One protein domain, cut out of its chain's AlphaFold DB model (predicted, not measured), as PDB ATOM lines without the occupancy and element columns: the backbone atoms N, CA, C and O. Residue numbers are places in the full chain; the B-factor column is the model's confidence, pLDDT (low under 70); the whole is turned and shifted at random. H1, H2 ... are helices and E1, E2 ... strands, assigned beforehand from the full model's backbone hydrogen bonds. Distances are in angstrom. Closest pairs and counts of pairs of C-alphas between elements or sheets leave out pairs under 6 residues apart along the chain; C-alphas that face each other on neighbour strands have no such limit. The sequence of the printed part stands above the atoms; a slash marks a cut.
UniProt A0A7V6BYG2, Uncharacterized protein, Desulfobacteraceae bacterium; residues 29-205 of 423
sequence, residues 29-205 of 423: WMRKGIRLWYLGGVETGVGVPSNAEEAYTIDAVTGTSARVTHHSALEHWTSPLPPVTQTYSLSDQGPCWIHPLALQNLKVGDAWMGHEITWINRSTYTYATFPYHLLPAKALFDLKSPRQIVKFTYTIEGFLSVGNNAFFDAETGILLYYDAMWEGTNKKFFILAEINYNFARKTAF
ATOM      1  N   TRP A  29     143.395  92.817 121.581       87.81
ATOM      2  CA  TRP A  29     143.725  93.322 122.913       87.81
ATOM      3  C   TRP A  29     142.628  94.200 123.514       87.81
ATOM      4  O   TRP A  29     142.591  94.386 124.720       87.81
ATOM      5  N   MET A  30     141.667  94.664 122.718       88.31
ATOM      6  CA  MET A  30     140.510  95.421 123.206       88.31
ATOM      7  C   MET A  30     139.422  94.492 123.767       88.31
ATOM      8  O   MET A  30     138.353  94.340 123.180       88.31
ATOM      9  N   ARG A  31     139.701  93.828 124.892       87.81
ATOM     10  CA  ARG A  31     138.779  92.887 125.553       87.81
ATOM     11  C   ARG A  31     138.760  93.065 127.062       87.81
ATOM     12  O   ARG A  31     139.690  93.623 127.638       87.81
ATOM     13  N   LYS A  32     137.705  92.553 127.701       90.75
ATOM     14  CA  LYS A  32     137.571  92.578 129.159       90.75
ATOM     15  C   LYS A  32     138.796  91.957 129.840       90.75
ATOM     16  O   LYS A  32     139.283  90.912 129.409       90.75
ATOM     17  N   GLY A  33     139.226  92.591 130.927       90.06
ATOM     18  CA  GLY A  33     140.328  92.156 131.779       90.06
ATOM     19  C   GLY A  33     141.704  92.575 131.277       90.06
ATOM     20  O   GLY A  33     142.695  92.202 131.892       90.06
ATOM     21  N   ILE A  34     141.777  93.345 130.190       92.81
ATOM     22  CA  ILE A  34     143.029  93.966 129.767       92.81
ATOM     23  C   ILE A  34     143.291  95.221 130.581       92.81
ATOM     24  O   ILE A  34     142.396  96.049 130.752       92.81
ATOM     25  N   ARG A  35     144.521  95.350 131.064       93.44
ATOM     26  CA  ARG A  35     145.027  96.481 131.820       93.44
ATOM     27  C   ARG A  35     146.316  96.989 131.185       93.44
ATOM     28  O   ARG A  35     147.183  96.209 130.787       93.44
ATOM     29  N   LEU A  36     146.394  98.307 131.052       94.25
ATOM     30  CA  LEU A  36     147.533  99.031 130.506       94.25
ATOM     31  C   LEU A  36     148.059  99.974 131.575       94.25
ATOM     32  O   LEU A  36     147.269 100.714 132.160       94.25
ATOM     33  N   TRP A  37     149.368  99.973 131.779       92.94
ATOM     34  CA  TRP A  37     150.051 100.806 132.757       92.94
ATOM     35  C   TRP A  37     150.906 101.835 132.041       92.94
ATOM     36  O   TRP A  37     151.740 101.486 131.200       92.94
ATOM     37  N   TYR A  38     150.715 103.091 132.412       91.62
ATOM     38  CA  TYR A  38     151.522 104.200 131.953       91.62
ATOM     39  C   TYR A  38     152.325 104.743 133.123       91.62
ATOM     40  O   TYR A  38     151.772 105.102 134.162       91.62
ATOM     41  N   LEU A  39     153.639 104.793 132.943       87.19
ATOM     42  CA  LEU A  39     154.552 105.407 133.896       87.19
ATOM     43  C   LEU A  39     155.005 106.738 133.325       87.19
ATOM     44  O   LEU A  39     155.328 106.821 132.138       87.19
ATOM     45  N   GLY A  40     155.006 107.774 134.155       78.88
ATOM     46  CA  GLY A  40     155.375 109.103 133.728       78.88
ATOM     47  C   GLY A  40     156.644 109.647 134.355       78.88
ATOM     48  O   GLY A  40     156.991 109.308 135.479       78.88
ATOM     49  N   GLY A  41     157.337 110.513 133.614       64.62
ATOM     50  CA  GLY A  41     158.484 111.294 134.070       64.62
ATOM     51  C   GLY A  41     158.148 112.783 134.157       64.62
ATOM     52  O   GLY A  41     157.486 113.325 133.274       64.62
ATOM     53  N   VAL A  42     158.612 113.448 135.218       51.56
ATOM     54  CA  VAL A  42     158.501 114.892 135.409       51.56
ATOM     55  C   VAL A  42     159.814 115.489 134.931       51.56
ATOM     56  O   VAL A  42     160.854 115.249 135.539       51.56
ATOM     57  N   GLU A  43     159.805 116.261 133.847       42.19
ATOM     58  CA  GLU A  43     161.030 116.936 133.412       42.19
ATOM     59  C   GLU A  43     161.306 118.136 134.333       42.19
ATOM     60  O   GLU A  43     160.816 119.243 134.111       42.19
ATOM     61  N   THR A  44     162.116 117.924 135.372       38.41
ATOM     62  CA  THR A  44     162.776 118.994 136.138       38.41
ATOM     63  C   THR A  44     164.272 119.006 135.848       38.41
ATOM     64  O   THR A  44     165.054 118.882 136.776       38.41
ATOM     65  N   GLY A  45     164.706 119.079 134.582       35.31
ATOM     66  CA  GLY A  45     166.121 119.310 134.208       35.31
ATOM     67  C   GLY A  45     167.174 118.338 134.781       35.31
ATOM     68  O   GLY A  45     168.370 118.563 134.614       35.31
ATOM     69  N   VAL A  46     166.745 117.270 135.447       34.84
ATOM     70  CA  VAL A  46     167.539 116.234 136.104       34.84
ATOM     71  C   VAL A  46     166.816 114.927 135.796       34.84
ATOM     72  O   VAL A  46     165.592 114.871 135.914       34.84
ATOM     73  N   GLY A  47     167.548 113.900 135.360       37.66
ATOM     74  CA  GLY A  47     167.013 112.596 134.949       37.66
ATOM     75  C   GLY A  47     166.475 111.745 136.103       37.66
ATOM     76  O   GLY A  47     166.894 110.602 136.265       37.66
ATOM     77  N   VAL A  48     165.591 112.304 136.931       40.97
ATOM     78  CA  VAL A  48     164.892 111.579 137.994       40.97
ATOM     79  C   VAL A  48     163.607 110.990 137.396       40.97
ATOM     80  O   VAL A  48     162.841 111.737 136.784       40.97
ATOM     81  N   PRO A  49     163.342 109.680 137.546       47.50
ATOM     82  CA  PRO A  49     162.043 109.110 137.200       47.50
ATOM     83  C   PRO A  49     160.943 109.843 137.976       47.50
ATOM     84  O   PRO A  49     161.093 110.065 139.179       47.50
ATOM     85  N   SER A  50     159.846 110.233 137.320       57.53
ATOM     86  CA  SER A  50     158.658 110.609 138.089       57.53
ATOM     87  C   SER A  50     157.947 109.357 138.551       57.53
ATOM     88  O   SER A  50     158.039 108.268 137.997       57.53
ATOM     89  N   ASN A  51     157.271 109.576 139.652       68.50
ATOM     90  CA  ASN A  51     156.338 108.707 140.304       68.50
ATOM     91  C   ASN A  51     154.902 109.058 139.888       68.50
ATOM     92  O   ASN A  51     154.038 109.083 140.746       68.50
ATOM     93  N   ALA A  52     154.661 109.503 138.652       81.19
ATOM     94  CA  ALA A  52     153.305 109.689 138.153       81.19
ATOM     95  C   ALA A  52     152.892 108.405 137.452       81.19
ATOM     96  O   ALA A  52     153.591 107.942 136.552       81.19
ATOM     97  N   GLU A  53     151.765 107.837 137.852       88.06
ATOM     98  CA  GLU A  53     151.313 106.555 137.332       88.06
ATOM     99  C   GLU A  53     149.860 106.629 136.876       88.06
ATOM    100  O   GLU A  53     149.022 107.245 137.536       88.06
ATOM    101  N   GLU A  54     149.554 105.957 135.770       91.44
ATOM    102  CA  GLU A  54     148.190 105.716 135.311       91.44
ATOM    103  C   GLU A  54     147.995 104.237 134.969       91.44
ATOM    104  O   GLU A  54     148.891 103.570 134.453       91.44
ATOM    105  N   ALA A  55     146.805 103.711 135.237       93.12
ATOM    106  CA  ALA A  55     146.408 102.368 134.849       93.12
ATOM    107  C   ALA A  55     144.986 102.378 134.283       93.12
ATOM    108  O   ALA A  55     144.047 102.872 134.910       93.12
ATOM    109  N   TYR A  56     144.815 101.796 133.099       94.88
ATOM    110  CA  TYR A  56     143.539 101.706 132.394       94.88
ATOM    111  C   TYR A  56     143.103 100.252 132.312       94.88
ATOM    112  O   TYR A  56     143.768  99.460 131.651       94.88
ATOM    113  N   THR A  57     141.982  99.904 132.945       94.56
ATOM    114  CA  THR A  57     141.403  98.551 132.901       94.56
ATOM    115  C   THR A  57     140.162  98.528 132.018       94.56
ATOM    116  O   THR A  57     139.239  99.311 132.231       94.56
ATOM    117  N   ILE A  58     140.100  97.613 131.050       94.06
ATOM    118  CA  ILE A  58     138.898  97.334 130.259       94.06
ATOM    119  C   ILE A  58     137.986  96.415 131.085       94.06
ATOM    120  O   ILE A  58     138.185  95.203 131.145       94.06
ATOM    121  N   ASP A  59     136.961  96.978 131.721       91.88
ATOM    122  CA  ASP A  59     136.077  96.242 132.638       91.88
ATOM    123  C   ASP A  59     135.040  95.385 131.914       91.88
ATOM    124  O   ASP A  59     134.584  94.355 132.420       91.88
ATOM    125  N   ALA A  60     134.592  95.865 130.756       91.12
ATOM    126  CA  ALA A  60     133.559  95.226 129.962       91.12
ATOM    127  C   ALA A  60     133.667  95.653 128.503       91.12
ATOM    128  O   ALA A  60     133.952  96.812 128.205       91.12
ATOM    129  N   VAL A  61     133.361  94.719 127.609       89.38
ATOM    130  CA  VAL A  61     133.139  94.980 126.191       89.38
ATOM    131  C   VAL A  61     131.738  94.495 125.851       89.38
ATOM    132  O   VAL A  61     131.432  93.316 126.006       89.38
ATOM    133  N   THR A  62     130.882  95.412 125.408       87.31
ATOM    134  CA  THR A  62     129.483  95.125 125.082       87.31
ATOM    135  C   THR A  62     129.175  95.682 123.702       87.31
ATOM    136  O   THR A  62     129.104  96.897 123.512       87.31
ATOM    137  N   GLY A  63     128.982  94.794 122.724       86.12
ATOM    138  CA  GLY A  63     128.769  95.199 121.336       86.12
ATOM    139  C   GLY A  63     129.963  95.996 120.804       86.12
ATOM    140  O   GLY A  63     131.068  95.470 120.726       86.12
ATOM    141  N   THR A  64     129.739  97.261 120.448       87.50
ATOM    142  CA  THR A  64     130.755  98.178 119.898       87.50
ATOM    143  C   THR A  64     131.334  99.137 120.939       87.50
ATOM    144  O   THR A  64     131.954 100.134 120.574       87.50
ATOM    145  N   SER A  65     131.116  98.888 122.231       90.62
ATOM    146  CA  SER A  65     131.543  99.783 123.308       90.62
ATOM    147  C   SER A  65     132.396  99.063 124.347       90.62
ATOM    148  O   SER A  65     132.147  97.902 124.672       90.62
ATOM    149  N   ALA A  66     133.369  99.783 124.899       92.75
ATOM    150  CA  ALA A  66     134.204  99.342 126.008       92.75
ATOM    151  C   ALA A  66     133.991 100.248 127.219       92.75
ATOM    152  O   ALA A  66     134.057 101.472 127.100       92.75
ATOM    153  N   ARG A  67     133.764  99.651 128.388       95.38
ATOM    154  CA  ARG A  67     133.814 100.354 129.669       95.38
ATOM    155  C   ARG A  67     135.230 100.261 130.216       95.38
ATOM    156  O   ARG A  67     135.759  99.158 130.334       95.38
ATOM    157  N   VAL A  68     135.815 101.406 130.541       96.44
ATOM    158  CA  VAL A  68     137.198 101.529 130.999       96.44
ATOM    159  C   VAL A  68     137.223 102.245 132.337       96.44
ATOM    160  O   VAL A  68     136.625 103.314 132.467       96.44
ATOM    161  N   THR A  69     137.933 101.672 133.303       96.19
ATOM    162  CA  THR A  69     138.254 102.325 134.572       96.19
ATOM    163  C   THR A  69     139.691 102.821 134.540       96.19
ATOM    164  O   THR A  69     140.622 102.053 134.301       96.19
ATOM    165  N   HIS A  70     139.849 104.120 134.764       95.00
ATOM    166  CA  HIS A  70     141.116 104.824 134.857       95.00
ATOM    167  C   HIS A  70     141.489 105.022 136.329       95.00
ATOM    168  O   HIS A  70     140.714 105.582 137.107       95.00
ATOM    169  N   HIS A  71     142.685 104.570 136.689       93.00
ATOM    170  CA  HIS A  71     143.354 104.842 137.951       93.00
ATOM    171  C   HIS A  71     144.545 105.749 137.684       93.00
ATOM    172  O   HIS A  71     145.280 105.517 136.732       93.00
ATOM    173  N   SER A  72     144.775 106.718 138.560       89.56
ATOM    174  CA  SER A  72     145.952 107.581 138.501       89.56
ATOM    175  C   SER A  72     146.490 107.825 139.900       89.56
ATOM    176  O   SER A  72     145.701 107.945 140.844       89.56
ATOM    177  N   ALA A  73     147.801 107.940 140.041       86.75
ATOM    178  CA  ALA A  73     148.448 108.199 141.314       86.75
ATOM    179  C   ALA A  73     149.722 109.030 141.165       86.75
ATOM    180  O   ALA A  73     150.188 109.327 140.060       86.75
ATOM    181  N   LEU A  74     150.230 109.437 142.326       82.62
ATOM    182  CA  LEU A  74     151.600 109.873 142.504       82.62
ATOM    183  C   LEU A  74     152.308 108.958 143.516       82.62
ATOM    184  O   LEU A  74     151.662 108.277 144.321       82.62
ATOM    185  N   GLU A  75     153.636 109.044 143.546       81.38
ATOM    186  CA  GLU A  75     154.488 108.434 144.575       81.38
ATOM    187  C   GLU A  75     154.431 106.903 144.598       81.38
ATOM    188  O   GLU A  75     154.402 106.300 145.666       81.38
ATOM    189  N   HIS A  76     154.479 106.243 143.438       83.62
ATOM    190  CA  HIS A  76     154.469 104.780 143.355       83.62
ATOM    191  C   HIS A  76     153.197 104.205 143.974       83.62
ATOM    192  O   HIS A  76     153.239 103.299 144.811       83.62
ATOM    193  N   TRP A  77     152.056 104.787 143.589       87.19
ATOM    194  CA  TRP A  77     150.724 104.437 144.083       87.19
ATOM    195  C   TRP A  77     150.476 104.681 145.584       87.19
ATOM    196  O   TRP A  77     149.459 104.218 146.108       87.19
ATOM    197  N   THR A  78     151.339 105.417 146.299       86.75
ATOM    198  CA  THR A  78     151.062 105.792 147.704       86.75
ATOM    199  C   THR A  78     150.111 106.973 147.836       86.75
ATOM    200  O   THR A  78     149.466 107.111 148.874       86.75
ATOM    201  N   SER A  79     149.977 107.783 146.784       86.00
ATOM    202  CA  SER A  79     149.088 108.947 146.736       86.00
ATOM    203  C   SER A  79     148.063 108.803 145.592       86.00
ATOM    204  O   SER A  79     148.140 109.530 144.597       86.00
ATOM    205  N   PRO A  80     147.121 107.837 145.674       88.81
ATOM    206  CA  PRO A  80     146.169 107.557 144.604       88.81
ATOM    207  C   PRO A  80     145.031 108.579 144.530       88.81
ATOM    208  O   PRO A  80     144.542 109.081 145.543       88.81
ATOM    209  N   LEU A  81     144.545 108.818 143.312       88.25
ATOM    210  CA  LEU A  81     143.322 109.573 143.051       88.25
ATOM    211  C   LEU A  81     142.106 108.634 142.926       88.25
ATOM    212  O   LEU A  81     142.266 107.434 142.669       88.25
ATOM    213  N   PRO A  82     140.875 109.155 143.103       90.75
ATOM    214  CA  PRO A  82     139.664 108.371 142.893       90.75
ATOM    215  C   PRO A  82     139.593 107.805 141.465       90.75
ATOM    216  O   PRO A  82     139.830 108.555 140.514       90.75
ATOM    217  N   PRO A  83     139.239 106.518 141.293       93.31
ATOM    218  CA  PRO A  83     139.125 105.928 139.968       93.31
ATOM    219  C   PRO A  83     137.951 106.531 139.189       93.31
ATOM    220  O   PRO A  83     136.900 106.846 139.756       93.31
ATOM    221  N   VAL A  84     138.116 106.652 137.873       95.00
ATOM    222  CA  VAL A  84     137.105 107.199 136.960       95.00
ATOM    223  C   VAL A  84     136.718 106.142 135.935       95.00
ATOM    224  O   VAL A  84     137.553 105.691 135.158       95.00
ATOM    225  N   THR A  85     135.437 105.777 135.888       96.12
ATOM    226  CA  THR A  85     134.914 104.817 134.907       96.12
ATOM    227  C   THR A  85     134.134 105.536 133.814       96.12
ATOM    228  O   THR A  85     133.197 106.284 134.097       96.12
ATOM    229  N   GLN A  86     134.480 105.278 132.555       96.38
ATOM    230  CA  GLN A  86     133.805 105.838 131.382       96.38
ATOM    231  C   GLN A  86     133.566 104.762 130.319       96.38
ATOM    232  O   GLN A  86     134.126 103.669 130.375       96.38
ATOM    233  N   THR A  87     132.678 105.045 129.365       95.62
ATOM    234  CA  THR A  87     132.385 104.150 128.237       95.62
ATOM    235  C   THR A  87     132.799 104.816 126.937       95.62
ATOM    236  O   THR A  87     132.439 105.963 126.689       95.62
ATOM    237  N   TYR A  88     133.518 104.072 126.105       93.94
ATOM    238  CA  TYR A  88     134.084 104.532 124.845       93.94
ATOM    239  C   TYR A  88     133.657 103.621 123.696       93.94
ATOM    240  O   TYR A  88     133.265 102.468 123.904       93.94
ATOM    241  N   SER A  89     133.740 104.132 122.473       91.00
ATOM    242  CA  SER A  89     133.491 103.346 121.265       91.00
ATOM    243  C   SER A  89     134.741 102.552 120.880       91.00
ATOM    244  O   SER A  89     135.836 103.101 120.781       91.00
ATOM    245  N   LEU A  90     134.579 101.253 120.626       88.12
ATOM    246  CA  LEU A  90     135.669 100.385 120.176       88.12
ATOM    247  C   LEU A  90     136.119 100.692 118.750       88.12
ATOM    248  O   LEU A  90     137.297 100.551 118.441       88.12
ATOM    249  N   SER A  91     135.190 101.109 117.889       88.25
ATOM    250  CA  SER A  91     135.467 101.382 116.476       88.25
ATOM    251  C   SER A  91     136.039 102.779 116.224       88.25
ATOM    252  O   SER A  91     136.330 103.108 115.075       88.25
ATOM    253  N   ASP A  92     136.144 103.602 117.268       90.31
ATOM    254  CA  ASP A  92     136.618 104.982 117.202       90.31
ATOM    255  C   ASP A  92     137.869 105.147 118.076       90.31
ATOM    256  O   ASP A  92     138.951 104.724 117.671       90.31
ATOM    257  N   GLN A  93     137.736 105.670 119.295       92.12
ATOM    258  CA  GLN A  93     138.864 105.923 120.188       92.12
ATOM    259  C   GLN A  93     138.472 105.899 121.668       92.12
ATOM    260  O   GLN A  93     137.302 106.032 122.035       92.12
ATOM    261  N   GLY A  94     139.490 105.783 122.514       92.38
ATOM    262  CA  GLY A  94     139.416 105.935 123.960       92.38
ATOM    263  C   GLY A  94     140.713 106.525 124.525       92.38
ATOM    264  O   GLY A  94     141.538 107.043 123.767       92.38
ATOM    265  N   PRO A  95     140.918 106.472 125.851       90.56
ATOM    266  CA  PRO A  95     142.051 107.139 126.493       90.56
ATOM    267  C   PRO A  95     143.398 106.483 126.167       90.56
ATOM    268  O   PRO A  95     144.416 107.156 126.147       90.56
ATOM    269  N   CYS A  96     143.411 105.183 125.866       93.25
ATOM    270  CA  CYS A  96     144.635 104.429 125.580       93.25
ATOM    271  C   CYS A  96     144.655 103.782 124.182       93.25
ATOM    272  O   CYS A  96     145.534 102.968 123.889       93.25
ATOM    273  N   TRP A  97     143.697 104.127 123.309       94.44
ATOM    274  CA  TRP A  97     143.655 103.637 121.928       94.44
ATOM    275  C   TRP A  97     142.986 104.604 120.958       94.44
ATOM    276  O   TRP A  97     142.088 105.363 121.319       94.44
ATOM    277  N   ILE A  98     143.353 104.462 119.690       95.00
ATOM    278  CA  ILE A  98     142.547 104.871 118.543       95.00
ATOM    279  C   ILE A  98     142.471 103.656 117.627       95.00
ATOM    280  O   ILE A  98     143.497 103.085 117.265       95.00
ATOM    281  N   HIS A  99     141.268 103.232 117.253       92.88
ATOM    282  CA  HIS A  99     141.076 102.072 116.392       92.88
ATOM    283  C   HIS A  99     141.882 102.232 115.086       92.88
ATOM    284  O   HIS A  99     141.828 103.310 114.492       92.88
ATOM    285  N   PRO A 100     142.582 101.200 114.568       92.25
ATOM    286  CA  PRO A 100     143.457 101.336 113.396       92.25
ATOM    287  C   PRO A 100     142.800 102.000 112.177       92.25
ATOM    288  O   PRO A 100     143.415 102.826 111.507       92.25
ATOM    289  N   LEU A 101     141.524 101.699 111.906       90.25
ATOM    290  CA  LEU A 101     140.780 102.346 110.819       90.25
ATOM    291  C   LEU A 101     140.488 103.831 111.102       90.25
ATOM    292  O   LEU A 101     140.548 104.645 110.184       90.25
ATOM    293  N   ALA A 102     140.180 104.194 112.350       91.81
ATOM    294  CA  ALA A 102     139.999 105.593 112.739       91.81
ATOM    295  C   ALA A 102     141.342 106.336 112.656       91.81
ATOM    296  O   ALA A 102     141.436 107.394 112.042       91.81
ATOM    297  N   LEU A 103     142.417 105.706 113.131       93.00
ATOM    298  CA  LEU A 103     143.778 106.229 113.105       93.00
ATOM    299  C   LEU A 103     144.307 106.461 111.677       93.00
ATOM    300  O   LEU A 103     145.024 107.431 111.420       93.00
ATOM    301  N   GLN A 104     143.935 105.610 110.716       91.50
ATOM    302  CA  GLN A 104     144.234 105.814 109.291       91.50
ATOM    303  C   GLN A 104     143.526 107.042 108.710       91.50
ATOM    304  O   GLN A 104     144.098 107.731 107.866       91.50
ATOM    305  N   ASN A 105     142.305 107.318 109.168       92.75
ATOM    306  CA  ASN A 105     141.462 108.401 108.666       92.75
ATOM    307  C   ASN A 105     141.568 109.699 109.479       92.75
ATOM    308  O   ASN A 105     140.929 110.680 109.098       92.75
ATOM    309  N   LEU A 106     142.366 109.700 110.550       93.31
ATOM    310  CA  LEU A 106     142.574 110.822 111.461       93.31
ATOM    311  C   LEU A 106     143.089 112.065 110.724       93.31
ATOM    312  O   LEU A 106     144.049 111.980 109.944       93.31
ATOM    313  N   LYS A 107     142.482 113.217 111.011       94.75
ATOM    314  CA  LYS A 107     142.762 114.521 110.398       94.75
ATOM    315  C   LYS A 107     143.078 115.580 111.450       94.75
ATOM    316  O   LYS A 107     142.684 115.493 112.605       94.75
ATOM    317  N   VAL A 108     143.794 116.613 111.014       94.56
ATOM    318  CA  VAL A 108     143.942 117.847 111.795       94.56
ATOM    319  C   VAL A 108     142.559 118.478 111.988       94.56
ATOM    320  O   VAL A 108     141.775 118.524 111.037       94.56
ATOM    321  N   GLY A 109     142.279 118.940 113.203       91.56
ATOM    322  CA  GLY A 109     140.974 119.429 113.647       91.56
ATOM    323  C   GLY A 109     140.086 118.359 114.294       91.56
ATOM    324  O   GLY A 109     139.103 118.714 114.942       91.56
ATOM    325  N   ASP A 110     140.422 117.067 114.168       93.69
ATOM    326  CA  ASP A 110     139.792 116.023 114.984       93.69
ATOM    327  C   ASP A 110     140.210 116.193 116.457       93.69
ATOM    328  O   ASP A 110     141.179 116.888 116.762       93.69
ATOM    329  N   ALA A 111     139.497 115.552 117.384       90.75
ATOM    330  CA  ALA A 111     139.807 115.625 118.810       90.75
ATOM    331  C   ALA A 111     140.177 114.255 119.377       90.75
ATOM    332  O   ALA A 111     139.538 113.264 119.038       90.75
ATOM    333  N   TRP A 112     141.133 114.209 120.303       90.62
ATOM    334  CA  TRP A 112     141.459 113.035 121.118       90.62
ATOM    335  C   TRP A 112     141.454 113.425 122.597       90.62
ATOM    336  O   TRP A 112     142.003 114.457 122.969       90.62
ATOM    337  N   MET A 113     140.758 112.652 123.439       85.75
ATOM    338  CA  MET A 113     140.500 112.995 124.853       85.75
ATOM    339  C   MET A 113     139.875 114.392 125.069       85.75
ATOM    340  O   MET A 113     140.017 114.993 126.127       85.75
ATOM    341  N   GLY A 114     139.154 114.910 124.070       86.31
ATOM    342  CA  GLY A 114     138.581 116.261 124.103       86.31
ATOM    343  C   GLY A 114     139.559 117.376 123.712       86.31
ATOM    344  O   GLY A 114     139.187 118.542 123.767       86.31
ATOM    345  N   HIS A 115     140.780 117.037 123.291       87.19
ATOM    346  CA  HIS A 115     141.798 117.981 122.839       87.19
ATOM    347  C   HIS A 115     141.920 117.975 121.318       87.19
ATOM    348  O   HIS A 115     142.012 116.909 120.711       87.19
ATOM    349  N   GLU A 116     141.940 119.160 120.706       90.62
ATOM    350  CA  GLU A 116     142.088 119.306 119.256       90.62
ATOM    351  C   GLU A 116     143.476 118.850 118.794       90.62
ATOM    352  O   GLU A 116     144.498 119.202 119.386       90.62
ATOM    353  N   ILE A 117     143.504 118.089 117.705       92.19
ATOM    354  CA  ILE A 117     144.705 117.617 117.032       92.19
ATOM    355  C   ILE A 117     145.142 118.661 116.008       92.19
ATOM    356  O   ILE A 117     144.448 118.928 115.030       92.19
ATOM    357  N   THR A 118     146.339 119.206 116.187       92.19
ATOM    358  CA  THR A 118     146.875 120.307 115.373       92.19
ATOM    359  C   THR A 118     147.901 119.855 114.338       92.19
ATOM    360  O   THR A 118     148.171 120.570 113.372       92.19
ATOM    361  N   TRP A 119     148.466 118.657 114.492       93.69
ATOM    362  CA  TRP A 119     149.438 118.110 113.549       93.69
ATOM    363  C   TRP A 119     149.460 116.587 113.584       93.69
ATOM    364  O   TRP A 119     149.255 115.997 114.636       93.69
ATOM    365  N   ILE A 120     149.741 115.941 112.448       95.50
ATOM    366  CA  ILE A 120     149.839 114.481 112.350       95.50
ATOM    367  C   ILE A 120     151.014 114.100 111.449       95.50
ATOM    368  O   ILE A 120     151.159 114.623 110.346       95.50
ATOM    369  N   ASN A 121     151.808 113.125 111.885       94.69
ATOM    370  CA  ASN A 121     152.892 112.517 111.130       94.69
ATOM    371  C   ASN A 121     152.888 110.999 111.269       94.69
ATOM    372  O   ASN A 121     152.545 110.443 112.310       94.69
ATOM    373  N   ARG A 122     153.299 110.323 110.200       94.06
ATOM    374  CA  ARG A 122     153.386 108.866 110.140       94.06
ATOM    375  C   ARG A 122     154.787 108.492 109.715       94.06
ATOM    376  O   ARG A 122     155.257 108.931 108.670       94.06
ATOM    377  N   SER A 123     155.442 107.671 110.516       92.19
ATOM    378  CA  SER A 123     156.816 107.244 110.264       92.19
ATOM    379  C   SER A 123     156.979 105.778 110.610       92.19
ATOM    380  O   SER A 123     156.266 105.246 111.453       92.19
ATOM    381  N   THR A 124     157.925 105.107 109.968       91.31
ATOM    382  CA  THR A 124     158.339 103.773 110.403       91.31
ATOM    383  C   THR A 124     159.242 103.879 111.626       91.31
ATOM    384  O   THR A 124     160.076 104.782 111.671       91.31
ATOM    385  N   TYR A 125     159.125 102.954 112.577       85.00
ATOM    386  CA  TYR A 125     160.051 102.852 113.706       85.00
ATOM    387  C   TYR A 125     160.706 101.472 113.776       85.00
ATOM    388  O   TYR A 125     160.135 100.452 113.385       85.00
ATOM    389  N   THR A 126     161.931 101.466 114.286       81.06
ATOM    390  CA  THR A 126     162.613 100.295 114.832       81.06
ATOM    391  C   THR A 126     162.647 100.372 116.350       81.06
ATOM    392  O   THR A 126     162.487 101.462 116.905       81.06
ATOM    393  N   TYR A 127     162.913  99.251 117.022       74.81
ATOM    394  CA  TYR A 127     163.129  99.265 118.470       74.81
ATOM    395  C   TYR A 127     164.260 100.225 118.886       74.81
ATOM    396  O   TYR A 127     164.117 100.940 119.867       74.81
ATOM    397  N   ALA A 128     165.332 100.328 118.091       71.75
ATOM    398  CA  ALA A 128     166.459 101.228 118.362       71.75
ATOM    399  C   ALA A 128     166.155 102.718 118.111       71.75
ATOM    400  O   ALA A 128     166.867 103.587 118.599       71.75
ATOM    401  N   THR A 129     165.133 103.028 117.310       75.38
ATOM    402  CA  THR A 129     164.753 104.414 116.981       75.38
ATOM    403  C   THR A 129     163.526 104.886 117.755       75.38
ATOM    404  O   THR A 129     163.138 106.044 117.612       75.38
ATOM    405  N   PHE A 130     162.854 103.996 118.493       76.06
ATOM    406  CA  PHE A 130     161.766 104.409 119.367       76.06
ATOM    407  C   PHE A 130     162.374 105.113 120.591       76.06
ATOM    408  O   PHE A 130     163.362 104.609 121.119       76.06
ATOM    409  N   PRO A 131     161.839 106.262 121.047       65.50
ATOM    410  CA  PRO A 131     162.513 107.085 122.059       65.50
ATOM    411  C   PRO A 131     162.747 106.408 123.420       65.50
ATOM    412  O   PRO A 131     163.537 106.917 124.209       65.50
ATOM    413  N   TYR A 132     162.069 105.288 123.697       71.44
ATOM    414  CA  TYR A 132     162.132 104.572 124.971       71.44
ATOM    415  C   TYR A 132     162.248 103.058 124.760       71.44
ATOM    416  O   TYR A 132     161.480 102.456 124.010       71.44
ATOM    417  N   HIS A 133     163.170 102.403 125.459       75.31
ATOM    418  CA  HIS A 133     163.381 100.958 125.343       75.31
ATOM    419  C   HIS A 133     162.381 100.185 126.211       75.31
ATOM    420  O   HIS A 133     162.710  99.700 127.280       75.31
ATOM    421  N   LEU A 134     161.132 100.077 125.747       83.50
ATOM    422  CA  LEU A 134     160.025  99.481 126.509       83.50
ATOM    423  C   LEU A 134     159.713  98.065 126.029       83.50
ATOM    424  O   LEU A 134     159.654  97.815 124.818       83.50
ATOM    425  N   LEU A 135     159.444  97.145 126.957       87.75
ATOM    426  CA  LEU A 135     159.135  95.755 126.618       87.75
ATOM    427  C   LEU A 135     157.861  95.614 125.755       87.75
ATOM    428  O   LEU A 135     157.912  94.859 124.779       87.75
ATOM    429  N   PRO A 136     156.754  96.359 125.993       90.75
ATOM    430  CA  PRO A 136     155.598  96.345 125.091       90.75
ATOM    431  C   PRO A 136     155.929  96.788 123.655       90.75
ATOM    432  O   PRO A 136     155.497  96.148 122.694       90.75
ATOM    433  N   ALA A 137     156.735  97.844 123.489       88.81
ATOM    434  CA  ALA A 137     157.151  98.329 122.170       88.81
ATOM    435  C   ALA A 137     158.072  97.323 121.458       88.81
ATOM    436  O   ALA A 137     157.913  97.075 120.258       88.81
ATOM    437  N   LYS A 138     158.988  96.683 122.202       86.44
ATOM    438  CA  LYS A 138     159.816  95.581 121.697       86.44
ATOM    439  C   LYS A 138     158.951  94.427 121.198       86.44
ATOM    440  O   LYS A 138     159.141  93.962 120.081       86.44
ATOM    441  N   ALA A 139     157.970  94.000 121.992       89.25
ATOM    442  CA  ALA A 139     157.097  92.884 121.647       89.25
ATOM    443  C   ALA A 139     156.283  93.136 120.369       89.25
ATOM    444  O   ALA A 139     156.104  92.228 119.554       89.25
ATOM    445  N   LEU A 140     155.815  94.370 120.165       90.12
ATOM    446  CA  LEU A 140     155.176  94.770 118.913       90.12
ATOM    447  C   LEU A 140     156.158  94.703 117.742       90.12
ATOM    448  O   LEU A 140     155.824  94.120 116.709       90.12
ATOM    449  N   PHE A 141     157.359  95.265 117.894       88.56
ATOM    450  CA  PHE A 141     158.390  95.246 116.855       88.56
ATOM    451  C   PHE A 141     158.821  93.821 116.469       88.56
ATOM    452  O   PHE A 141     158.928  93.512 115.283       88.56
ATOM    453  N   ASP A 142     158.987  92.932 117.450       87.62
ATOM    454  CA  ASP A 142     159.348  91.526 117.236       87.62
ATOM    455  C   ASP A 142     158.240  90.745 116.506       87.62
ATOM    456  O   ASP A 142     158.526  89.818 115.748       87.62
ATOM    457  N   LEU A 143     156.967  91.127 116.690       87.94
ATOM    458  CA  LEU A 143     155.842  90.513 115.980       87.94
ATOM    459  C   LEU A 143     155.884  90.795 114.471       87.94
ATOM    460  O   LEU A 143     155.502  89.944 113.664       87.94
ATOM    461  N   LYS A 144     156.283  92.008 114.083       85.94
ATOM    462  CA  LYS A 144     156.358  92.435 112.684       85.94
ATOM    463  C   LYS A 144     157.262  93.653 112.575       85.94
ATOM    464  O   LYS A 144     157.045  94.623 113.284       85.94
ATOM    465  N   SER A 145     158.174  93.642 111.609       83.69
ATOM    466  CA  SER A 145     159.024  94.784 111.266       83.69
ATOM    467  C   SER A 145     159.103  94.964 109.739       83.69
ATOM    468  O   SER A 145     159.140  93.954 109.028       83.69
ATOM    469  N   PRO A 146     159.116  96.205 109.208       86.31
ATOM    470  CA  PRO A 146     158.954  97.475 109.928       86.31
ATOM    471  C   PRO A 146     157.510  97.694 110.419       86.31
ATOM    472  O   PRO A 146     156.567  97.130 109.857       86.31
ATOM    473  N   ARG A 147     157.342  98.543 111.443       88.00
ATOM    474  CA  ARG A 147     156.035  99.024 111.936       88.00
ATOM    475  C   ARG A 147     155.888 100.512 111.724       88.00
ATOM    476  O   ARG A 147     156.893 101.225 111.673       88.00
ATOM    477  N   GLN A 148     154.650 100.982 111.626       91.06
ATOM    478  CA  GLN A 148     154.355 102.404 111.528       91.06
ATOM    479  C   GLN A 148     153.889 102.947 112.880       91.06
ATOM    480  O   GLN A 148     153.044 102.365 113.550       91.06
ATOM    481  N   ILE A 149     154.431 104.100 113.259       92.38
ATOM    482  CA  ILE A 149     153.918 104.922 114.348       92.38
ATOM    483  C   ILE A 149     153.148 106.100 113.751       92.38
ATOM    484  O   ILE A 149     153.585 106.715 112.771       92.38
ATOM    485  N   VAL A 150     152.003 106.420 114.344       94.81
ATOM    486  CA  VAL A 150     151.266 107.656 114.096       94.81
ATOM    487  C   VAL A 150     151.524 108.582 115.272       94.81
ATOM    488  O   VAL A 150     151.058 108.334 116.381       94.81
ATOM    489  N   LYS A 151     152.297 109.637 115.025       94.06
ATOM    490  CA  LYS A 151     152.508 110.729 115.969       94.06
ATOM    491  C   LYS A 151     151.508 111.828 115.646       94.06
ATOM    492  O   LYS A 151     151.469 112.279 114.502       94.06
ATOM    493  N   PHE A 152     150.771 112.321 116.625       93.38
ATOM    494  CA  PHE A 152     150.046 113.574 116.459       93.38
ATOM    495  C   PHE A 152     150.319 114.534 117.604       93.38
ATOM    496  O   PHE A 152     150.711 114.126 118.696       93.38
ATOM    497  N   THR A 153     150.146 115.818 117.308       91.50
ATOM    498  CA  THR A 153     150.237 116.898 118.280       91.50
ATOM    499  C   THR A 153     148.838 117.380 118.617       91.50
ATOM    500  O   THR A 153     148.026 117.554 117.708       91.50
ATOM    501  N   TYR A 154     148.557 117.598 119.898       88.38
ATOM    502  CA  TYR A 154     147.267 118.077 120.382       88.38
ATOM    503  C   TYR A 154     147.416 119.252 121.350       88.38
ATOM    504  O   TYR A 154     148.461 119.447 121.980       88.38
ATOM    505  N   THR A 155     146.362 120.057 121.454       83.38
ATOM    506  CA  THR A 155     146.326 121.261 122.292       83.38
ATOM    507  C   THR A 155     145.271 121.150 123.376       83.38
ATOM    508  O   THR A 155     144.118 120.815 123.106       83.38
ATOM    509  N   ILE A 156     145.660 121.489 124.601       76.75
ATOM    510  CA  ILE A 156     144.749 121.571 125.739       76.75
ATOM    511  C   ILE A 156     144.196 122.999 125.777       76.75
ATOM    512  O   ILE A 156     144.959 123.967 125.811       76.75
ATOM    513  N   GLU A 157     142.869 123.138 125.735       69.56
ATOM    514  CA  GLU A 157     142.208 124.444 125.775       69.56
ATOM    515  C   GLU A 157     142.637 125.227 127.029       69.56
ATOM    516  O   GLU A 157     142.670 124.687 128.134       69.56
ATOM    517  N   GLY A 158     143.015 126.496 126.846       65.69
ATOM    518  CA  GLY A 158     143.566 127.346 127.908       65.69
ATOM    519  C   GLY A 158     145.094 127.325 128.040       65.69
ATOM    520  O   GLY A 158     145.632 128.194 128.717       65.69
ATOM    521  N   PHE A 159     145.802 126.421 127.351       63.75
ATOM    522  CA  PHE A 159     147.268 126.300 127.386       63.75
ATOM    523  C   PHE A 159     147.867 126.659 126.018       63.75
ATOM    524  O   PHE A 159     148.193 125.804 125.196       63.75
ATOM    525  N   LEU A 160     147.966 127.963 125.745       49.59
ATOM    526  CA  LEU A 160     148.117 128.538 124.395       49.59
ATOM    527  C   LEU A 160     149.503 128.404 123.730       49.59
ATOM    528  O   LEU A 160     149.757 129.070 122.726       49.59
ATOM    529  N   SER A 161     150.422 127.584 124.238       50.34
ATOM    530  CA  SER A 161     151.818 127.625 123.765       50.34
ATOM    531  C   SER A 161     152.538 126.284 123.671       50.34
ATOM    532  O   SER A 161     153.725 126.261 123.341       50.34
ATOM    533  N   VAL A 162     151.849 125.162 123.898       60.03
ATOM    534  CA  VAL A 162     152.524 123.869 123.979       60.03
ATOM    535  C   VAL A 162     151.832 122.792 123.155       60.03
ATOM    536  O   VAL A 162     150.719 122.368 123.454       60.03
ATOM    537  N   GLY A 163     152.523 122.332 122.111       68.25
ATOM    538  CA  GLY A 163     152.132 121.137 121.380       68.25
ATOM    539  C   GLY A 163     152.476 119.890 122.190       68.25
ATOM    540  O   GLY A 163     153.653 119.552 122.309       68.25
ATOM    541  N   ASN A 164     151.451 119.218 122.707       83.62
ATOM    542  CA  ASN A 164     151.571 117.918 123.362       83.62
ATOM    543  C   ASN A 164     151.618 116.818 122.313       83.62
ATOM    544  O   ASN A 164     150.961 116.958 121.286       83.62
ATOM    545  N   ASN A 165     152.346 115.730 122.533       88.69
ATOM    546  CA  ASN A 165     152.460 114.657 121.546       88.69
ATOM    547  C   ASN A 165     151.846 113.356 122.047       88.69
ATOM    548  O   ASN A 165     152.014 113.003 123.204       88.69
ATOM    549  N   ALA A 166     151.221 112.603 121.145       92.00
ATOM    550  CA  ALA A 166     150.814 111.221 121.370       92.00
ATOM    551  C   ALA A 166     151.288 110.333 120.214       92.00
ATOM    552  O   ALA A 166     151.348 110.771 119.061       92.00
ATOM    553  N   PHE A 167     151.669 109.098 120.532       93.81
ATOM    554  CA  PHE A 167     152.290 108.151 119.615       93.81
ATOM    555  C   PHE A 167     151.536 106.828 119.686       93.81
ATOM    556  O   PHE A 167     151.560 106.143 120.708       93.81
ATOM    557  N   PHE A 168     150.902 106.458 118.578       94.56
ATOM    558  CA  PHE A 168     150.112 105.238 118.455       94.56
ATOM    559  C   PHE A 168     150.760 104.266 117.479       94.56
ATOM    560  O   PHE A 168     151.179 104.665 116.390       94.56
ATOM    561  N   ASP A 169     150.803 102.985 117.835       93.50
ATOM    562  CA  ASP A 169     151.140 101.932 116.877       93.50
ATOM    563  C   ASP A 169     150.013 101.816 115.842       93.50
ATOM    564  O   ASP A 169     148.856 101.587 116.196       93.50
ATOM    565  N   ALA A 170     150.334 101.996 114.560       92.19
ATOM    566  CA  ALA A 170     149.328 102.133 113.509       92.19
ATOM    567  C   ALA A 170     148.478 100.866 113.318       92.19
ATOM    568  O   ALA A 170     147.307 100.949 112.950       92.19
ATOM    569  N   GLU A 171     149.067  99.692 113.540       90.69
ATOM    570  CA  GLU A 171     148.422  98.401 113.318       90.69
ATOM    571  C   GLU A 171     147.550  97.945 114.489       90.69
ATOM    572  O   GLU A 171     146.499  97.345 114.269       90.69
ATOM    573  N   THR A 172     147.982  98.189 115.727       92.25
ATOM    574  CA  THR A 172     147.226  97.792 116.927       92.25
ATOM    575  C   THR A 172     146.334  98.897 117.469       92.25
ATOM    576  O   THR A 172     145.397  98.598 118.210       92.25
ATOM    577  N   GLY A 173     146.610 100.152 117.114       93.75
ATOM    578  CA  GLY A 173     145.898 101.315 117.624       93.75
ATOM    579  C   GLY A 173     146.205 101.647 119.082       93.75
ATOM    580  O   GLY A 173     145.525 102.491 119.656       93.75
ATOM    581  N   ILE A 174     147.180 100.977 119.706       94.56
ATOM    582  CA  ILE A 174     147.544 101.188 121.110       94.56
ATOM    583  C   ILE A 174     148.391 102.452 121.265       94.56
ATOM    584  O   ILE A 174     149.271 102.728 120.443       94.56
ATOM    585  N   LEU A 175     148.130 103.211 122.325       94.69
ATOM    586  CA  LEU A 175     148.954 104.344 122.724       94.69
ATOM    587  C   LEU A 175     150.264 103.829 123.340       94.69
ATOM    588  O   LEU A 175     150.244 103.091 124.318       94.69
ATOM    589  N   LEU A 176     151.407 104.204 122.767       92.44
ATOM    590  CA  LEU A 176     152.730 103.808 123.270       92.44
ATOM    591  C   LEU A 176     153.385 104.889 124.128       92.44
ATOM    592  O   LEU A 176     154.179 104.582 125.012       92.44
ATOM    593  N   TYR A 177     153.077 106.151 123.850       90.06
ATOM    594  CA  TYR A 177     153.607 107.302 124.569       90.06
ATOM    595  C   TYR A 177     152.669 108.491 124.372       90.06
ATOM    596  O   TYR A 177     152.176 108.699 123.260       90.06
ATOM    597  N   TYR A 178     152.505 109.317 125.399       89.25
ATOM    598  CA  TYR A 178     152.021 110.686 125.255       89.25
ATOM    599  C   TYR A 178     152.699 111.621 126.256       89.25
ATOM    600  O   TYR A 178     153.200 111.177 127.280       89.25
ATOM    601  N   ASP A 179     152.714 112.919 125.985       82.56
ATOM    602  CA  ASP A 179     153.106 113.934 126.959       82.56
ATOM    603  C   ASP A 179     151.970 114.912 127.226       82.56
ATOM    604  O   ASP A 179     151.205 115.247 126.334       82.56
ATOM    605  N   ALA A 180     151.849 115.347 128.475       74.12
ATOM    606  CA  ALA A 180     150.921 116.372 128.914       74.12
ATOM    607  C   ALA A 180     151.716 117.492 129.599       74.12
ATOM    608  O   ALA A 180     152.302 117.324 130.675       74.12
ATOM    609  N   MET A 181     151.746 118.651 128.957       68.69
ATOM    610  CA  MET A 181     152.388 119.862 129.435       68.69
ATOM    611  C   MET A 181     151.344 120.807 130.029       68.69
ATOM    612  O   MET A 181     150.363 121.170 129.382       68.69
ATOM    613  N   TRP A 182     151.592 121.227 131.267       59.47
ATOM    614  CA  TRP A 182     150.803 122.226 131.983       59.47
ATOM    615  C   TRP A 182     151.589 123.544 132.042       59.47
ATOM    616  O   TRP A 182     152.801 123.535 132.271       59.47
ATOM    617  N   GLU A 183     150.937 124.697 131.855       49.28
ATOM    618  CA  GLU A 183     151.607 125.991 132.071       49.28
ATOM    619  C   GLU A 183     152.055 126.117 133.536       49.28
ATOM    620  O   GLU A 183     151.295 125.849 134.466       49.28
ATOM    621  N   GLY A 184     153.307 126.533 133.743       54.59
ATOM    622  CA  GLY A 184     153.844 126.860 135.066       54.59
ATOM    623  C   GLY A 184     154.252 125.677 135.953       54.59
ATOM    624  O   GLY A 184     154.799 125.921 137.025       54.59
ATOM    625  N   THR A 185     154.054 124.418 135.540       54.19
ATOM    626  CA  THR A 185     154.520 123.243 136.300       54.19
ATOM    627  C   THR A 185     154.953 122.093 135.385       54.19
ATOM    628  O   THR A 185     154.264 121.752 134.435       54.19
ATOM    629  N   ASN A 186     156.127 121.527 135.690       57.38
ATOM    630  CA  ASN A 186     156.575 120.150 135.449       57.38
ATOM    631  C   ASN A 186     155.909 119.394 134.280       57.38
ATOM    632  O   ASN A 186     154.805 118.869 134.418       57.38
ATOM    633  N   LYS A 187     156.625 119.266 133.153       63.56
ATOM    634  CA  LYS A 187     156.215 118.420 132.017       63.56
ATOM    635  C   LYS A 187     156.008 116.981 132.492       63.56
ATOM    636  O   LYS A 187     156.940 116.452 133.087       63.56
ATOM    637  N   LYS A 188     154.865 116.351 132.198       71.94
ATOM    638  CA  LYS A 188     154.656 114.912 132.413       71.94
ATOM    639  C   LYS A 188     154.687 114.207 131.068       71.94
ATOM    640  O   LYS A 188     153.804 114.426 130.249       71.94
ATOM    641  N   PHE A 189     155.688 113.380 130.821       76.88
ATOM    642  CA  PHE A 189     155.601 112.391 129.748       76.88
ATOM    643  C   PHE A 189     155.087 111.089 130.339       76.88
ATOM    644  O   PHE A 189     155.408 110.824 131.484       76.88
ATOM    645  N   PHE A 190     154.331 110.298 129.592       84.81
ATOM    646  CA  PHE A 190     153.777 109.007 129.979       84.81
ATOM    647  C   PHE A 190     154.092 107.984 128.893       84.81
ATOM    648  O   PHE A 190     153.813 108.189 127.713       84.81
ATOM    649  N   ILE A 191     154.672 106.866 129.301       88.50
ATOM    650  CA  ILE A 191     155.065 105.757 128.433       88.50
ATOM    651  C   ILE A 191     154.228 104.531 128.759       88.50
ATOM    652  O   ILE A 191     154.036 104.231 129.935       88.50
ATOM    653  N   LEU A 192     153.765 103.798 127.740       92.75
ATOM    654  CA  LEU A 192     153.170 102.478 127.951       92.75
ATOM    655  C   LEU A 192     154.253 101.546 128.472       92.75
ATOM    656  O   LEU A 192     155.108 101.061 127.727       92.75
ATOM    657  N   ALA A 193     154.189 101.280 129.758       89.62
ATOM    658  CA  ALA A 193     155.235 100.578 130.454       89.62
ATOM    659  C   ALA A 193     154.862  99.116 130.703       89.62
ATOM    660  O   ALA A 193     155.748  98.260 130.721       89.62
ATOM    661  N   GLU A 194     153.566  98.802 130.771       92.44
ATOM    662  CA  GLU A 194     153.098  97.424 130.871       92.44
ATOM    663  C   GLU A 194     151.712  97.203 130.267       92.44
ATOM    664  O   GLU A 194     150.843  98.075 130.282       92.44
ATOM    665  N   ILE A 195     151.508  95.996 129.737       92.94
ATOM    666  CA  ILE A 195     150.209  95.495 129.293       92.94
ATOM    667  C   ILE A 195     150.105  93.989 129.550       92.94
ATOM    668  O   ILE A 195     151.018  93.227 129.216       92.94
ATOM    669  N   ASN A 196     148.959  93.533 130.066       91.50
ATOM    670  CA  ASN A 196     148.692  92.111 130.305       91.50
ATOM    671  C   ASN A 196     148.194  91.343 129.050       91.50
ATOM    672  O   ASN A 196     147.245  90.551 129.084       91.50
ATOM    673  N   TYR A 197     148.828  91.583 127.897       90.81
ATOM    674  CA  TYR A 197     148.448  91.000 126.607       90.81
ATOM    675  C   TYR A 197     149.643  90.438 125.847       90.81
ATOM    676  O   TYR A 197     150.623  91.137 125.626       90.81
ATOM    677  N   ASN A 198     149.543  89.202 125.359       88.62
ATOM    678  CA  ASN A 198     150.523  88.630 124.445       88.62
ATOM    679  C   ASN A 198     150.111  88.881 122.985       88.62
ATOM    680  O   ASN A 198     149.221  88.206 122.459       88.62
ATOM    681  N   PHE A 199     150.796  89.810 122.314       87.75
ATOM    682  CA  PHE A 199     150.546  90.184 120.920       87.75
ATOM    683  C   PHE A 199     150.722  89.029 119.929       87.75
ATOM    684  O   PHE A 199     149.909  88.882 119.019       87.75
ATOM    685  N   ALA A 200     151.734  88.179 120.114       85.88
ATOM    686  CA  ALA A 200     152.013  87.073 119.198       85.88
ATOM    687  C   ALA A 200     150.967  85.957 119.290       85.88
ATOM    688  O   ALA A 200     150.518  85.430 118.274       85.88
ATOM    689  N   ARG A 201     150.550  85.609 120.510       85.75
ATOM    690  CA  ARG A 201     149.514  84.594 120.753       85.75
ATOM    691  C   ARG A 201     148.104  85.142 120.582       85.75
ATOM    692  O   ARG A 201     147.162  84.360 120.512       85.75
ATOM    693  N   LYS A 202     147.955  86.468 120.536       86.69
ATOM    694  CA  LYS A 202     146.673  87.165 120.628       86.69
ATOM    695  C   LYS A 202     145.857  86.690 121.834       86.69
ATOM    696  O   LYS A 202     144.647  86.474 121.739       86.69
ATOM    697  N   THR A 203     146.502  86.535 122.989       86.00
ATOM    698  CA  THR A 203     145.879  86.080 124.247       86.00
ATOM    699  C   THR A 203     146.197  87.046 125.375       86.00
ATOM    700  O   THR A 203     147.340  87.463 125.531       86.00
ATOM    701  N   ALA A 204     145.183  87.400 126.156       87.19
ATOM    702  CA  ALA A 204     145.382  88.038 127.448       87.19
ATOM    703  C   ALA A 204     145.960  87.015 128.433       87.19
ATOM    704  O   ALA A 204     145.801  85.813 128.212       87.19
ATOM    705  N   PHE A 205     146.597  87.482 129.496       85.88
ATOM    706  CA  PHE A 205     146.954  86.642 130.634       85.88
ATOM    707  C   PHE A 205     146.485  87.321 131.917       85.88
ATOM    708  O   PHE A 205     146.505  88.550 132.018       85.88
TER     709      PHE A 205
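This is residues 29 to 205 of the 423 residues of an uncharacterized protein of Desulfobacteraceae bacterium (UniProt A0A7V6BYG2). The domain is an open, barrel-like wall: one sheet of nine antiparallel strands, twisted and curled like part of a barrel, with its edge strands E4 and E5 apart. H2 packs at one end of E6, E8 and E9, H1 only grazes the sheet, and residues 90 to 99 run between E4 and H1 on the open side. The printed part has 177 residues with two named helices and nine named strands, along the chain E1 E2 E3 E4 H1 E5 H2 E6 E7 E8 E9; the sheet's order is E4 E3 E2 E1 E9 E8 E7 E6 E5, and the class is mostly strand. It is compact, with a radius of gyration of the C-alphas of 15.8 A and spans of 43 by 35 by 31 A.

E1, residues 35 to 43, E2, residues 52 to 62, E3, residues 65 to 74, and E4, residues 84 to 89, form a meander, each strand the antiparallel neighbour of the one before. E1 and E2 are a hairpin at 155 degrees, with N 38 and O 54 2.8 A apart; E2 and E3 are a hairpin with N 55 and O 71 at 2.8 A, and E3 and E4 one with N 68 and O 86 at 2.8 A. E6, residues 147 to 155, E7, residues 164 to 169, E8, residues 175 to 182, and E9, residues 185 to 195, form a second meander. Within hydrogen-bond range are N 152 and O 166 of E6 and E7, 2.9 A, N 179 and O 165 of E8 and E7, 2.9 A, and N 190 and O 178 of E9 and E8, 2.7 A. E9 is the antiparallel neighbour of E1 at 150 degrees, with N 41 and O 189 at 2.9 A. E5, residues 115 to 125, bends by 72 degrees at residue 118 and pairs with E6, N 121 and O 151 being 2.8 A apart. H2, residues 135 to 143, is on the sheet; its closest C-alphas to E9 are those of Pro 136 and Glu 194, 6.4 A. H1, residues 100 to 105, only grazes the sheet and is apart from H2. In both helices every O i to N i+4 pair is within hydrogen-bond range.

E1 begins at C-alpha 35, (145.027, 96.481, 131.820), and is 26.0 A long. E2 is 30.8 A, E3 29.5 A, E4 16.6 A, H1 8.7 A, E5 25.4 A, H2 12.3 A, E6 26.4 A, E7 17.3 A, E8 20.2 A and E9 28.9 A. E9 ends at C-alpha 195, (150.209, 95.495, 129.293).

The C-alphas farthest apart, those of Val 46 and Gly 63, are 46.5 A apart. The printed part has no cut and no long link. Mean pLDDT of the printed part is 84.1; residues 41 to 51, 131, 157 to 163 and 181 to 187 are under 70.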